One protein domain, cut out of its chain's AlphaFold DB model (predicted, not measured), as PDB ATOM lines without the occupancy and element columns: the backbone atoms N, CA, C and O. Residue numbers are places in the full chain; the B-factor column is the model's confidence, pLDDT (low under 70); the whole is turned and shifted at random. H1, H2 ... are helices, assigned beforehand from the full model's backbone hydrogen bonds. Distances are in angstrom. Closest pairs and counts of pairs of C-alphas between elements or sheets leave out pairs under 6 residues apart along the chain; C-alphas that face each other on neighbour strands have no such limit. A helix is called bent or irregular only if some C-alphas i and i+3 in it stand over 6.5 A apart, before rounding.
ATOM      1  N   ARG A 426     101.561 123.211 130.808       80.62
ATOM      2  CA  ARG A 426     100.408 123.763 131.533       80.62
ATOM      3  C   ARG A 426      99.683 124.844 130.736       80.62
ATOM      4  O   ARG A 426      98.463 124.922 130.818       80.62
ATOM      5  N   ILE A 427     100.425 125.669 129.997       82.75
ATOM      6  CA  ILE A 427      99.867 126.749 129.170       82.75
ATOM      7  C   ILE A 427      99.320 126.217 127.837       82.75
ATOM      8  O   ILE A 427      98.396 126.809 127.281       82.75
ATOM      9  N   ALA A 428      99.868 125.110 127.324       83.00
ATOM     10  CA  ALA A 428      99.437 124.535 126.057       83.00
ATOM     11  C   ALA A 428      97.932 124.177 126.064       83.00
ATOM     12  O   ALA A 428      97.441 123.546 127.007       83.00
ATOM     13  N   PRO A 429      97.177 124.558 125.017       80.56
ATOM     14  CA  PRO A 429      95.763 124.244 124.904       80.56
ATOM     15  C   PRO A 429      95.578 122.745 124.647       80.56
ATOM     16  O   PRO A 429      96.451 122.074 124.094       80.56
ATOM     17  N   LYS A 430      94.403 122.214 125.001       78.88
ATOM     18  CA  LYS A 430      94.098 120.772 124.916       78.88
ATOM     19  C   LYS A 430      94.215 120.206 123.495       78.88
ATOM     20  O   LYS A 430      94.376 119.001 123.349       78.88
ATOM     21  N   GLN A 431      94.103 121.053 122.475       80.38
ATOM     22  CA  GLN A 431      94.270 120.701 121.066       80.38
ATOM     23  C   GLN A 431      95.739 120.421 120.711       80.38
ATOM     24  O   GLN A 431      95.999 119.544 119.898       80.38
ATOM     25  N   ILE A 432      96.679 121.134 121.342       80.50
ATOM     26  CA  ILE A 432      98.125 121.016 121.094       80.50
ATOM     27  C   ILE A 432      98.749 119.988 122.043       80.50
ATOM     28  O   ILE A 432      99.503 119.117 121.621       80.50
ATOM     29  N   PHE A 433      98.416 120.056 123.335       80.50
ATOM     30  CA  PHE A 433      98.905 119.112 124.332       80.50
ATOM     31  C   PHE A 433      97.841 118.842 125.395       80.50
ATOM     32  O   PHE A 433      97.518 119.683 126.233       80.50
ATOM     33  N   ASN A 434      97.286 117.629 125.381       79.38
ATOM     34  CA  ASN A 434      96.314 117.195 126.375       79.38
ATOM     35  C   ASN A 434      96.983 116.300 127.418       79.38
ATOM     36  O   ASN A 434      97.154 115.103 127.196       79.38
ATOM     37  N   VAL A 435      97.268 116.870 128.590       77.00
ATOM     38  CA  VAL A 435      97.885 116.166 129.727       77.00
ATOM     39  C   VAL A 435      97.140 114.872 130.085       77.00
ATOM     40  O   VAL A 435      97.771 113.853 130.342       77.00
ATOM     41  N   ARG A 436      95.798 114.875 130.062       73.19
ATOM     42  CA  ARG A 436      94.986 113.695 130.421       73.19
ATOM     43  C   ARG A 436      95.059 112.589 129.371       73.19
ATOM     44  O   ARG A 436      95.017 111.419 129.733       73.19
ATOM     45  N   LYS A 437      95.157 112.955 128.089       74.38
ATOM     46  CA  LYS A 437      95.325 111.997 126.987       74.38
ATOM     47  C   LYS A 437      96.747 111.429 126.986       74.38
ATOM     48  O   LYS A 437      96.899 110.218 126.954       74.38
ATOM     49  N   ALA A 438      97.758 112.291 127.111       74.75
ATOM     50  CA  ALA A 438      99.168 111.899 127.147       74.75
ATOM     51  C   ALA A 438      99.493 110.978 128.339       74.75
ATOM     52  O   ALA A 438     100.240 110.023 128.187       74.75
ATOM     53  N   ALA A 439      98.869 111.197 129.502       72.12
ATOM     54  CA  ALA A 439      99.039 110.326 130.668       72.12
ATOM     55  C   ALA A 439      98.487 108.900 130.469       72.12
ATOM     56  O   ALA A 439      98.930 107.979 131.142       72.12
ATOM     57  N   ARG A 440      97.511 108.716 129.569       72.19
ATOM     58  CA  ARG A 440      96.858 107.422 129.297       72.19
ATOM     59  C   ARG A 440      97.349 106.758 128.008       72.19
ATOM     60  O   ARG A 440      96.894 105.669 127.680       72.19
ATOM     61  N   ALA A 441      98.239 107.417 127.268       75.81
ATOM     62  CA  ALA A 441      98.750 106.952 125.985       75.81
ATOM     63  C   ALA A 441     100.266 107.225 125.894       75.81
ATOM     64  O   ALA A 441     100.678 108.155 125.203       75.81
ATOM     65  N   PRO A 442     101.108 106.435 126.590       74.12
ATOM     66  CA  PRO A 442     102.552 106.685 126.688       74.12
ATOM     67  C   PRO A 442     103.303 106.525 125.357       74.12
ATOM     68  O   PRO A 442     104.378 107.091 125.195       74.12
ATOM     69  N   PHE A 443     102.732 105.787 124.401       78.31
ATOM     70  CA  PHE A 443     103.288 105.593 123.055       78.31
ATOM     71  C   PHE A 443     102.735 106.583 122.020       78.31
ATOM     72  O   PHE A 443     103.068 106.491 120.843       78.31
ATOM     73  N   PHE A 444     101.859 107.505 122.430       78.75
ATOM     74  CA  PHE A 444     101.341 108.535 121.538       78.75
ATOM     75  C   PHE A 444     102.352 109.676 121.435       78.75
ATOM     76  O   PHE A 444     102.564 110.427 122.390       78.75
ATOM     77  N   GLU A 445     102.961 109.814 120.262       76.88
ATOM     78  CA  GLU A 445     103.845 110.933 119.962       76.88
ATOM     79  C   GLU A 445     103.039 112.235 119.870       76.88
ATOM     80  O   GLU A 445     101.954 112.290 119.287       76.88
ATOM     81  N   PHE A 446     103.566 113.300 120.470       80.44
ATOM     82  CA  PHE A 446     103.008 114.643 120.365       80.44
ATOM     83  C   PHE A 446     104.036 115.567 119.722       80.44
ATOM     84  O   PHE A 446     105.242 115.415 119.928       80.44
ATOM     85  N   ASP A 447     103.558 116.544 118.958       83.69
ATOM     86  CA  ASP A 447     104.438 117.476 118.270       83.69
ATOM     87  C   ASP A 447     105.069 118.472 119.254       83.69
ATOM     88  O   ASP A 447     104.453 119.450 119.691       83.69
ATOM     89  N   LEU A 448     106.329 118.211 119.605       82.44
ATOM     90  CA  LEU A 448     107.118 119.052 120.499       82.44
ATOM     91  C   LEU A 448     107.323 120.462 119.929       82.44
ATOM     92  O   LEU A 448     107.388 121.420 120.701       82.44
ATOM     93  N   LYS A 449     107.406 120.605 118.601       84.25
ATOM     94  CA  LYS A 449     107.685 121.890 117.957       84.25
ATOM     95  C   LYS A 449     106.505 122.843 118.116       84.25
ATOM     96  O   LYS A 449     106.693 123.959 118.592       84.25
ATOM     97  N   THR A 450     105.287 122.364 117.869       85.19
ATOM     98  CA  THR A 450     104.064 123.159 118.066       85.19
ATOM     99  C   THR A 450     103.883 123.598 119.527       85.19
ATOM    100  O   THR A 450     103.473 124.729 119.790       85.19
ATOM    101  N   VAL A 451     104.235 122.751 120.504       83.56
ATOM    102  CA  VAL A 451     104.191 123.112 121.937       83.56
ATOM    103  C   VAL A 451     105.219 124.197 122.275       83.56
ATOM    104  O   VAL A 451     104.913 125.121 123.031       83.56
ATOM    105  N   GLN A 452     106.430 124.092 121.725       85.62
ATOM    106  CA  GLN A 452     107.479 125.091 121.914       85.62
ATOM    107  C   GLN A 452     107.096 126.428 121.279       85.62
ATOM    108  O   GLN A 452     107.184 127.457 121.944       85.62
ATOM    109  N   ASP A 453     106.630 126.430 120.033       84.38
ATOM    110  CA  ASP A 453     106.238 127.656 119.338       84.38
ATOM    111  C   ASP A 453     105.083 128.349 120.067       84.38
ATOM    112  O   ASP A 453     105.155 129.547 120.337       84.38
ATOM    113  N   TYR A 454     104.092 127.584 120.537       85.06
ATOM    114  CA  TYR A 454     103.013 128.127 121.358       85.06
ATOM    115  C   TYR A 454     103.512 128.743 122.674       85.06
ATOM    116  O   TYR A 454     103.020 129.796 123.077       85.06
ATOM    117  N   TYR A 455     104.493 128.127 123.342       86.06
ATOM    118  CA  TYR A 455     105.093 128.680 124.562       86.06
ATOM    119  C   TYR A 455     105.737 130.051 124.312       86.06
ATOM    120  O   TYR A 455     105.489 130.983 125.073       86.06
ATOM    121  N   PHE A 456     106.500 130.200 123.226       85.56
ATOM    122  CA  PHE A 456     107.189 131.455 122.903       85.56
ATOM    123  C   PHE A 456     106.287 132.530 122.280       85.56
ATOM    124  O   PHE A 456     106.644 133.704 122.310       85.56
ATOM    125  N   CYS A 457     105.114 132.165 121.756       84.62
ATOM    126  CA  CYS A 457     104.106 133.122 121.297       84.62
ATOM    127  C   CYS A 457     103.328 133.795 122.445       84.62
ATOM    128  O   CYS A 457     102.542 134.709 122.188       84.62
ATOM    129  N   ARG A 458     103.497 133.360 123.702       84.06
ATOM    130  CA  ARG A 458     102.801 133.950 124.858       84.06
ATOM    131  C   ARG A 458     103.586 135.117 125.459       84.06
ATOM    132  O   ARG A 458     104.815 135.076 125.509       84.06
ATOM    133  N   PRO A 459     102.893 136.148 125.974       86.12
ATOM    134  CA  PRO A 459     103.561 137.232 126.675       86.12
ATOM    135  C   PRO A 459     104.189 136.719 127.978       86.12
ATOM    136  O   PRO A 459     103.653 135.835 128.653       86.12
ATOM    137  N   LEU A 460     105.320 137.317 128.362       83.69
ATOM    138  CA  LEU A 460     106.079 136.935 129.561       83.69
ATOM    139  C   LEU A 460     105.224 136.987 130.845       83.69
ATOM    140  O   LEU A 460     105.445 136.193 131.760       83.69
ATOM    141  N   SER A 461     104.223 137.872 130.899       83.69
ATOM    142  CA  SER A 461     103.254 137.973 132.001       83.69
ATOM    143  C   SER A 461     102.532 136.653 132.273       83.69
ATOM    144  O   SER A 461     102.447 136.217 133.423       83.69
ATOM    145  N   ASP A 462     102.073 135.988 131.216       83.31
ATOM    146  CA  ASP A 462     101.267 134.769 131.304       83.31
ATOM    147  C   ASP A 462     102.125 133.579 131.730       83.31
ATOM    148  O   ASP A 462     101.686 132.698 132.470       83.31
ATOM    149  N   ILE A 463     103.386 133.580 131.302       85.44
ATOM    150  CA  ILE A 463     104.376 132.553 131.630       85.44
ATOM    151  C   ILE A 463     104.756 132.642 133.105       85.44
ATOM    152  O   ILE A 463     104.781 131.625 133.801       85.44
ATOM    153  N   LEU A 464     104.978 133.858 133.610       83.25
ATOM    154  CA  LEU A 464     105.233 134.098 135.028       83.25
ATOM    155  C   LEU A 464     104.007 133.770 135.890       83.25
ATOM    156  O   LEU A 464     104.158 133.213 136.977       83.25
ATOM    157  N   GLN A 465     102.793 134.056 135.412       82.94
ATOM    158  CA  GLN A 465     101.562 133.677 136.106       82.94
ATOM    159  C   GLN A 465     101.402 132.153 136.181       82.94
ATOM    160  O   GLN A 465     101.119 131.618 137.253       82.94
ATOM    161  N   ALA A 466     101.637 131.438 135.081       80.69
ATOM    162  CA  ALA A 466     101.573 129.981 135.047       80.69
ATOM    163  C   ALA A 466     102.666 129.316 135.898       80.69
ATOM    164  O   ALA A 466     102.412 128.284 136.520       80.69
ATOM    165  N   ALA A 467     103.856 129.917 135.975       81.44
ATOM    166  CA  ALA A 467     104.943 129.447 136.828       81.44
ATOM    167  C   ALA A 467     104.565 129.475 138.321       81.44
ATOM    168  O   ALA A 467     104.910 128.547 139.053       81.44
ATOM    169  N   ARG A 468     103.807 130.490 138.767       80.50
ATOM    170  CA  ARG A 468     103.364 130.624 140.173       80.50
ATOM    171  C   ARG A 468     102.342 129.561 140.569       80.50
ATOM    172  O   ARG A 468     102.196 129.256 141.743       80.50
ATOM    173  N   GLN A 469     101.647 128.984 139.591       75.88
ATOM    174  CA  GLN A 469     100.638 127.946 139.802       75.88
ATOM    175  C   GLN A 469     101.213 126.519 139.827       75.88
ATOM    176  O   GLN A 469     100.448 125.551 139.881       75.88
ATOM    177  N   LEU A 470     102.536 126.350 139.727       76.94
ATOM    178  CA  LEU A 470     103.169 125.041 139.867       76.94
ATOM    179  C   LEU A 470     103.196 124.603 141.348       76.94
ATOM    180  O   LEU A 470     103.317 125.451 142.232       76.94
ATOM    181  N   PRO A 471     103.134 123.290 141.646       59.00
ATOM    182  CA  PRO A 471     103.332 122.785 143.005       59.00
ATOM    183  C   PRO A 471     104.710 123.227 143.520       59.00
ATOM    184  O   PRO A 471     105.700 123.077 142.798       59.00
ATOM    185  N   HIS A 472     104.754 123.793 144.733       60.81
ATOM    186  CA  HIS A 472     105.907 124.494 145.334       60.81
ATOM    187  C   HIS A 472     106.251 125.879 144.730       60.81
ATOM    188  O   HIS A 472     107.323 126.417 144.989       60.81
ATOM    189  N   GLY A 473     105.345 126.489 143.954       56.72
ATOM    190  CA  GLY A 473     105.547 127.762 143.241       56.72
ATOM    191  C   GLY A 473     105.258 129.054 144.019       56.72
ATOM    192  O   GLY A 473     105.363 130.132 143.433       56.72
ATOM    193  N   ASN A 474     104.922 128.983 145.316       55.38
ATOM    194  CA  ASN A 474     104.554 130.170 146.111       55.38
ATOM    195  C   ASN A 474     105.707 131.184 146.259       55.38
ATOM    196  O   ASN A 474     105.455 132.369 146.454       55.38
ATOM    197  N   HIS A 475     106.955 130.746 146.061       59.12
ATOM    198  CA  HIS A 475     108.117 131.615 145.900       59.12
ATOM    199  C   HIS A 475     108.932 131.186 144.676       59.12
ATOM    200  O   HIS A 475     109.873 130.402 144.779       59.12
ATOM    201  N   ILE A 476     108.589 131.709 143.495       66.56
ATOM    202  CA  ILE A 476     109.527 131.668 142.365       66.56
ATOM    203  C   ILE A 476     110.754 132.490 142.770       66.56
ATOM    204  O   ILE A 476     110.634 133.679 143.072       66.56
ATOM    205  N   SER A 477     111.933 131.866 142.779       74.06
ATOM    206  CA  SER A 477     113.184 132.555 143.093       74.06
ATOM    207  C   SER A 477     113.455 133.682 142.086       74.06
ATOM    208  O   SER A 477     113.125 133.571 140.904       74.06
ATOM    209  N   ARG A 478     114.100 134.773 142.526       73.81
ATOM    210  CA  ARG A 478     114.502 135.873 141.621       73.81
ATOM    211  C   ARG A 478     115.341 135.361 140.440       73.81
ATOM    212  O   ARG A 478     115.120 135.788 139.313       73.81
ATOM    213  N   SER A 479     116.199 134.371 140.694       75.12
ATOM    214  CA  SER A 479     116.997 133.675 139.676       75.12
ATOM    215  C   SER A 479     116.137 132.967 138.614       75.12
ATOM    216  O   SER A 479     116.432 133.056 137.424       75.12
ATOM    217  N   ALA A 480     115.023 132.332 138.997       76.06
ATOM    218  CA  ALA A 480     114.117 131.690 138.043       76.06
ATOM    219  C   ALA A 480     113.344 132.706 137.179       76.06
ATOM    220  O   ALA A 480     113.115 132.461 135.994       76.06
ATOM    221  N   ILE A 481     112.978 133.866 137.737       80.12
ATOM    222  CA  ILE A 481     112.345 134.963 136.979       80.12
ATOM    223  C   ILE A 481     113.328 135.538 135.953       80.12
ATOM    224  O   ILE A 481     112.968 135.750 134.793       80.12
ATOM    225  N   GLU A 482     114.575 135.758 136.365       82.31
ATOM    226  CA  GLU A 482     115.643 136.245 135.493       82.31
ATOM    227  C   GLU A 482     115.949 135.254 134.362       82.31
ATOM    228  O   GLU A 482     116.049 135.651 133.199       82.31
ATOM    229  N   HIS A 483     115.993 133.956 134.672       84.19
ATOM    230  CA  HIS A 483     116.162 132.895 133.683       84.19
ATOM    231  C   HIS A 483     115.050 132.905 132.619       84.19
ATOM    232  O   HIS A 483     115.347 132.952 131.424       84.19
ATOM    233  N   LEU A 484     113.775 132.939 133.031       83.81
ATOM    234  CA  LEU A 484     112.631 132.973 132.106       83.81
ATOM    235  C   LEU A 484     112.605 134.251 131.248       83.81
ATOM    236  O   LEU A 484     112.266 134.191 130.062       83.81
ATOM    237  N   SER A 485     112.997 135.393 131.823       83.25
ATOM    238  CA  SER A 485     113.122 136.673 131.114       83.25
ATOM    239  C   SER A 485     114.231 136.632 130.058       83.25
ATOM    240  O   SER A 485     114.012 136.999 128.902       83.25
ATOM    241  N   ASN A 486     115.405 136.104 130.409       83.94
ATOM    242  CA  ASN A 486     116.529 135.955 129.485       83.94
ATOM    243  C   ASN A 486     116.226 134.964 128.352       83.94
ATOM    244  O   ASN A 486     116.620 135.199 127.210       83.94
ATOM    245  N   LEU A 487     115.482 133.894 128.642       82.94
ATOM    246  CA  LEU A 487     115.045 132.907 127.655       82.94
ATOM    247  C   LEU A 487     114.124 133.535 126.587       82.94
ATOM    248  O   LEU A 487     114.300 133.284 125.394       82.94
ATOM    249  N   HIS A 488     113.218 134.431 126.991       80.88
ATOM    250  CA  HIS A 488     112.347 135.175 126.069       80.88
ATOM    251  C   HIS A 488     113.092 136.260 125.287       80.88
ATOM    252  O   HIS A 488     112.868 136.409 124.086       80.88
ATOM    253  N   LYS A 489     114.032 136.971 125.925       79.31
ATOM    254  CA  LYS A 489     114.892 137.953 125.243       79.31
ATOM    255  C   LYS A 489     115.743 137.306 124.148       79.31
ATOM    256  O   LYS A 489     115.786 137.816 123.034       79.31
ATOM    257  N   LYS A 490     116.370 136.156 124.429       73.12
ATOM    258  CA  LYS A 490     117.186 135.418 123.446       73.12
ATOM    259  C   LYS A 490     116.371 134.976 122.229       73.12
ATOM    260  O   LYS A 490     116.855 135.087 121.108       73.12
ATOM    261  N   ARG A 491     115.125 134.526 122.419       68.81
ATOM    262  CA  ARG A 491     114.255 134.112 121.304       68.81
ATOM    263  C   ARG A 491     113.698 135.302 120.511       68.81
ATOM    264  O   ARG A 491     113.604 135.198 119.294       68.81
ATOM    265  N   ALA A 492     113.424 136.443 121.152       59.56
ATOM    266  CA  ALA A 492     113.045 137.682 120.460       59.56
ATOM    267  C   ALA A 492     114.170 138.220 119.553       59.56
ATOM    268  O   ALA A 492     113.902 138.711 118.461       59.56
ATOM    269  N   ILE A 493     115.432 138.071 119.971       58.59
ATOM    270  CA  ILE A 493     116.605 138.415 119.149       58.59
ATOM    271  C   ILE A 493     116.713 137.483 117.930       58.59
ATOM    272  O   ILE A 493     116.961 137.954 116.827       58.59
ATOM    273  N   ILE A 494     116.457 136.182 118.098       57.72
ATOM    274  CA  ILE A 494     116.463 135.202 116.995       57.72
ATOM    275  C   ILE A 494     115.299 135.442 116.014       57.72
ATOM    276  O   ILE A 494     115.480 135.290 114.811       57.72
ATOM    277  N   ALA A 495     114.126 135.859 116.499       55.03
ATOM    278  CA  ALA A 495     112.973 136.183 115.653       55.03
ATOM    279  C   ALA A 495     113.141 137.503 114.870       55.03
ATOM    280  O   ALA A 495     112.620 137.623 113.766       55.03
ATOM    281  N   ASN A 496     113.885 138.473 115.417       51.72
ATOM    282  CA  ASN A 496     114.145 139.769 114.775       51.72
ATOM    283  C   ASN A 496     115.447 139.815 113.952       51.72
ATOM    284  O   ASN A 496     115.622 140.738 113.166       51.72
ATOM    285  N   GLY A 497     116.347 138.837 114.106       46.94
ATOM    286  CA  GLY A 497     117.600 138.711 113.344       46.94
ATOM    287  C   GLY A 497     117.465 137.995 111.994       46.94
ATOM    288  O   GLY A 497     118.472 137.636 111.394       46.94
ATOM    289  N   GLY A 498     116.233 137.752 111.541       45.81
ATOM    290  CA  GLY A 498     115.903 137.191 110.229       45.81
ATOM    291  C   GLY A 498     115.355 138.241 109.260       45.81
ATOM    292  O   GLY A 498     114.318 138.006 108.641       45.81
TER     293      GLY A 498
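This is residues 426 to 498 of the 499 residues of the protein "Hypothetical protein" of Meloidogyne enterolobii (UniProt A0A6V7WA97). The model is a loose, flat, angular bend with few contacts between its helices: the long helix H4 makes one side, H3 lies beside it running the opposite way, and H2 stands nearly at a right angle to H4, with its last residue, Phe 456, near it. The short helix H1 sits away from the other three, toward the end of the shape opposite H4; residues 439 to 445 stick out at that end, and residues 493 to 498 stick out at the last end of H4. The printed part has 73 residues with four named helices, in the order H1, H2, H3, H4, and no named strand; the class is all helix, with 41 of the 73 residues in the named helices. The whole is loose, with a radius of gyration of the C-alphas of 14.3 A, and it spans 38 by 35 by 16 A along its three main axes.

The printed part begins at Arg 426, and its first named helix is H1, residues 435 to 438, from Val 435 to Ala 438. C-alpha 435 stands at (97.885, 116.166, 129.727). Nine residues after H1 comes H2, residues 448 to 456, from Leu 448 to Phe 456, 12.6 A from first to last C-alpha. C-alpha 456 is at (107.189, 131.455, 122.903). Three residues further on comes H3, residues 460 to 468, from Leu 460 to Arg 468, also 12.6 A long. Nine more residues lead to H4, residues 478 to 496, from Arg 478 to Asn 496. H4 is the longest helix, with 19 residues and 27.1 A from first to last C-alpha. It ends with C-alpha 496 at (114.145, 139.769, 114.775), and Gly 497 and Gly 498 follow it. No helix is bent or irregular.

H1 touches no helix; it is apart from H2, from H3 and from H4. H2 touches no helix either, but it is close to H4 without clearly touching it, with 2 pairs of C-alphas within 8 A. The closest C-alphas of these two are those of Phe 456 and His 488, 7.1 A apart. The lines of H2 and H4 are about perpendicular, at 77 degrees, and their centres are 15.1 A apart. H2 and H3 are only just apart, their closest C-alphas being 8.1 A from each other. H3 and H4 only just touch, with 3 pairs of C-alphas within 8 A. Their closest C-alphas are those of Leu 460 and Ser 485, 7.2 A apart. H4 touches H3 with residues 481 to 488 alone. H3 and H4 run opposite ways at a shallow tilt of 33 degrees, only just short of steep, and form a helical hairpin. In H2, H3 and H4 every pair of O of residue i and N of residue i+4 is within hydrogen-bond range, while H1, with 4 residues, is too short for such a pair.

The two C-alphas farthest apart are those of Arg 440 and Gly 497, 40.8 A from each other. From the first to the last printed C-alpha, Arg 426 to Gly 498, the distance is 29.6 A. Without the stretches that stand free, the body has 60 residues and spans 33 by 28 by 15 A. The printed part has no cut. The link from H2 to H3 is tight, those from H1 to H2 and from H3 to H4 are short, and no link is long. The mean pLDDT of the printed part is 76.0. Confidence is low, under 70, at 14 residues, namely 471 to 476, in the link before H4, and 491 to 498, of which 491 to 496 belong to H4.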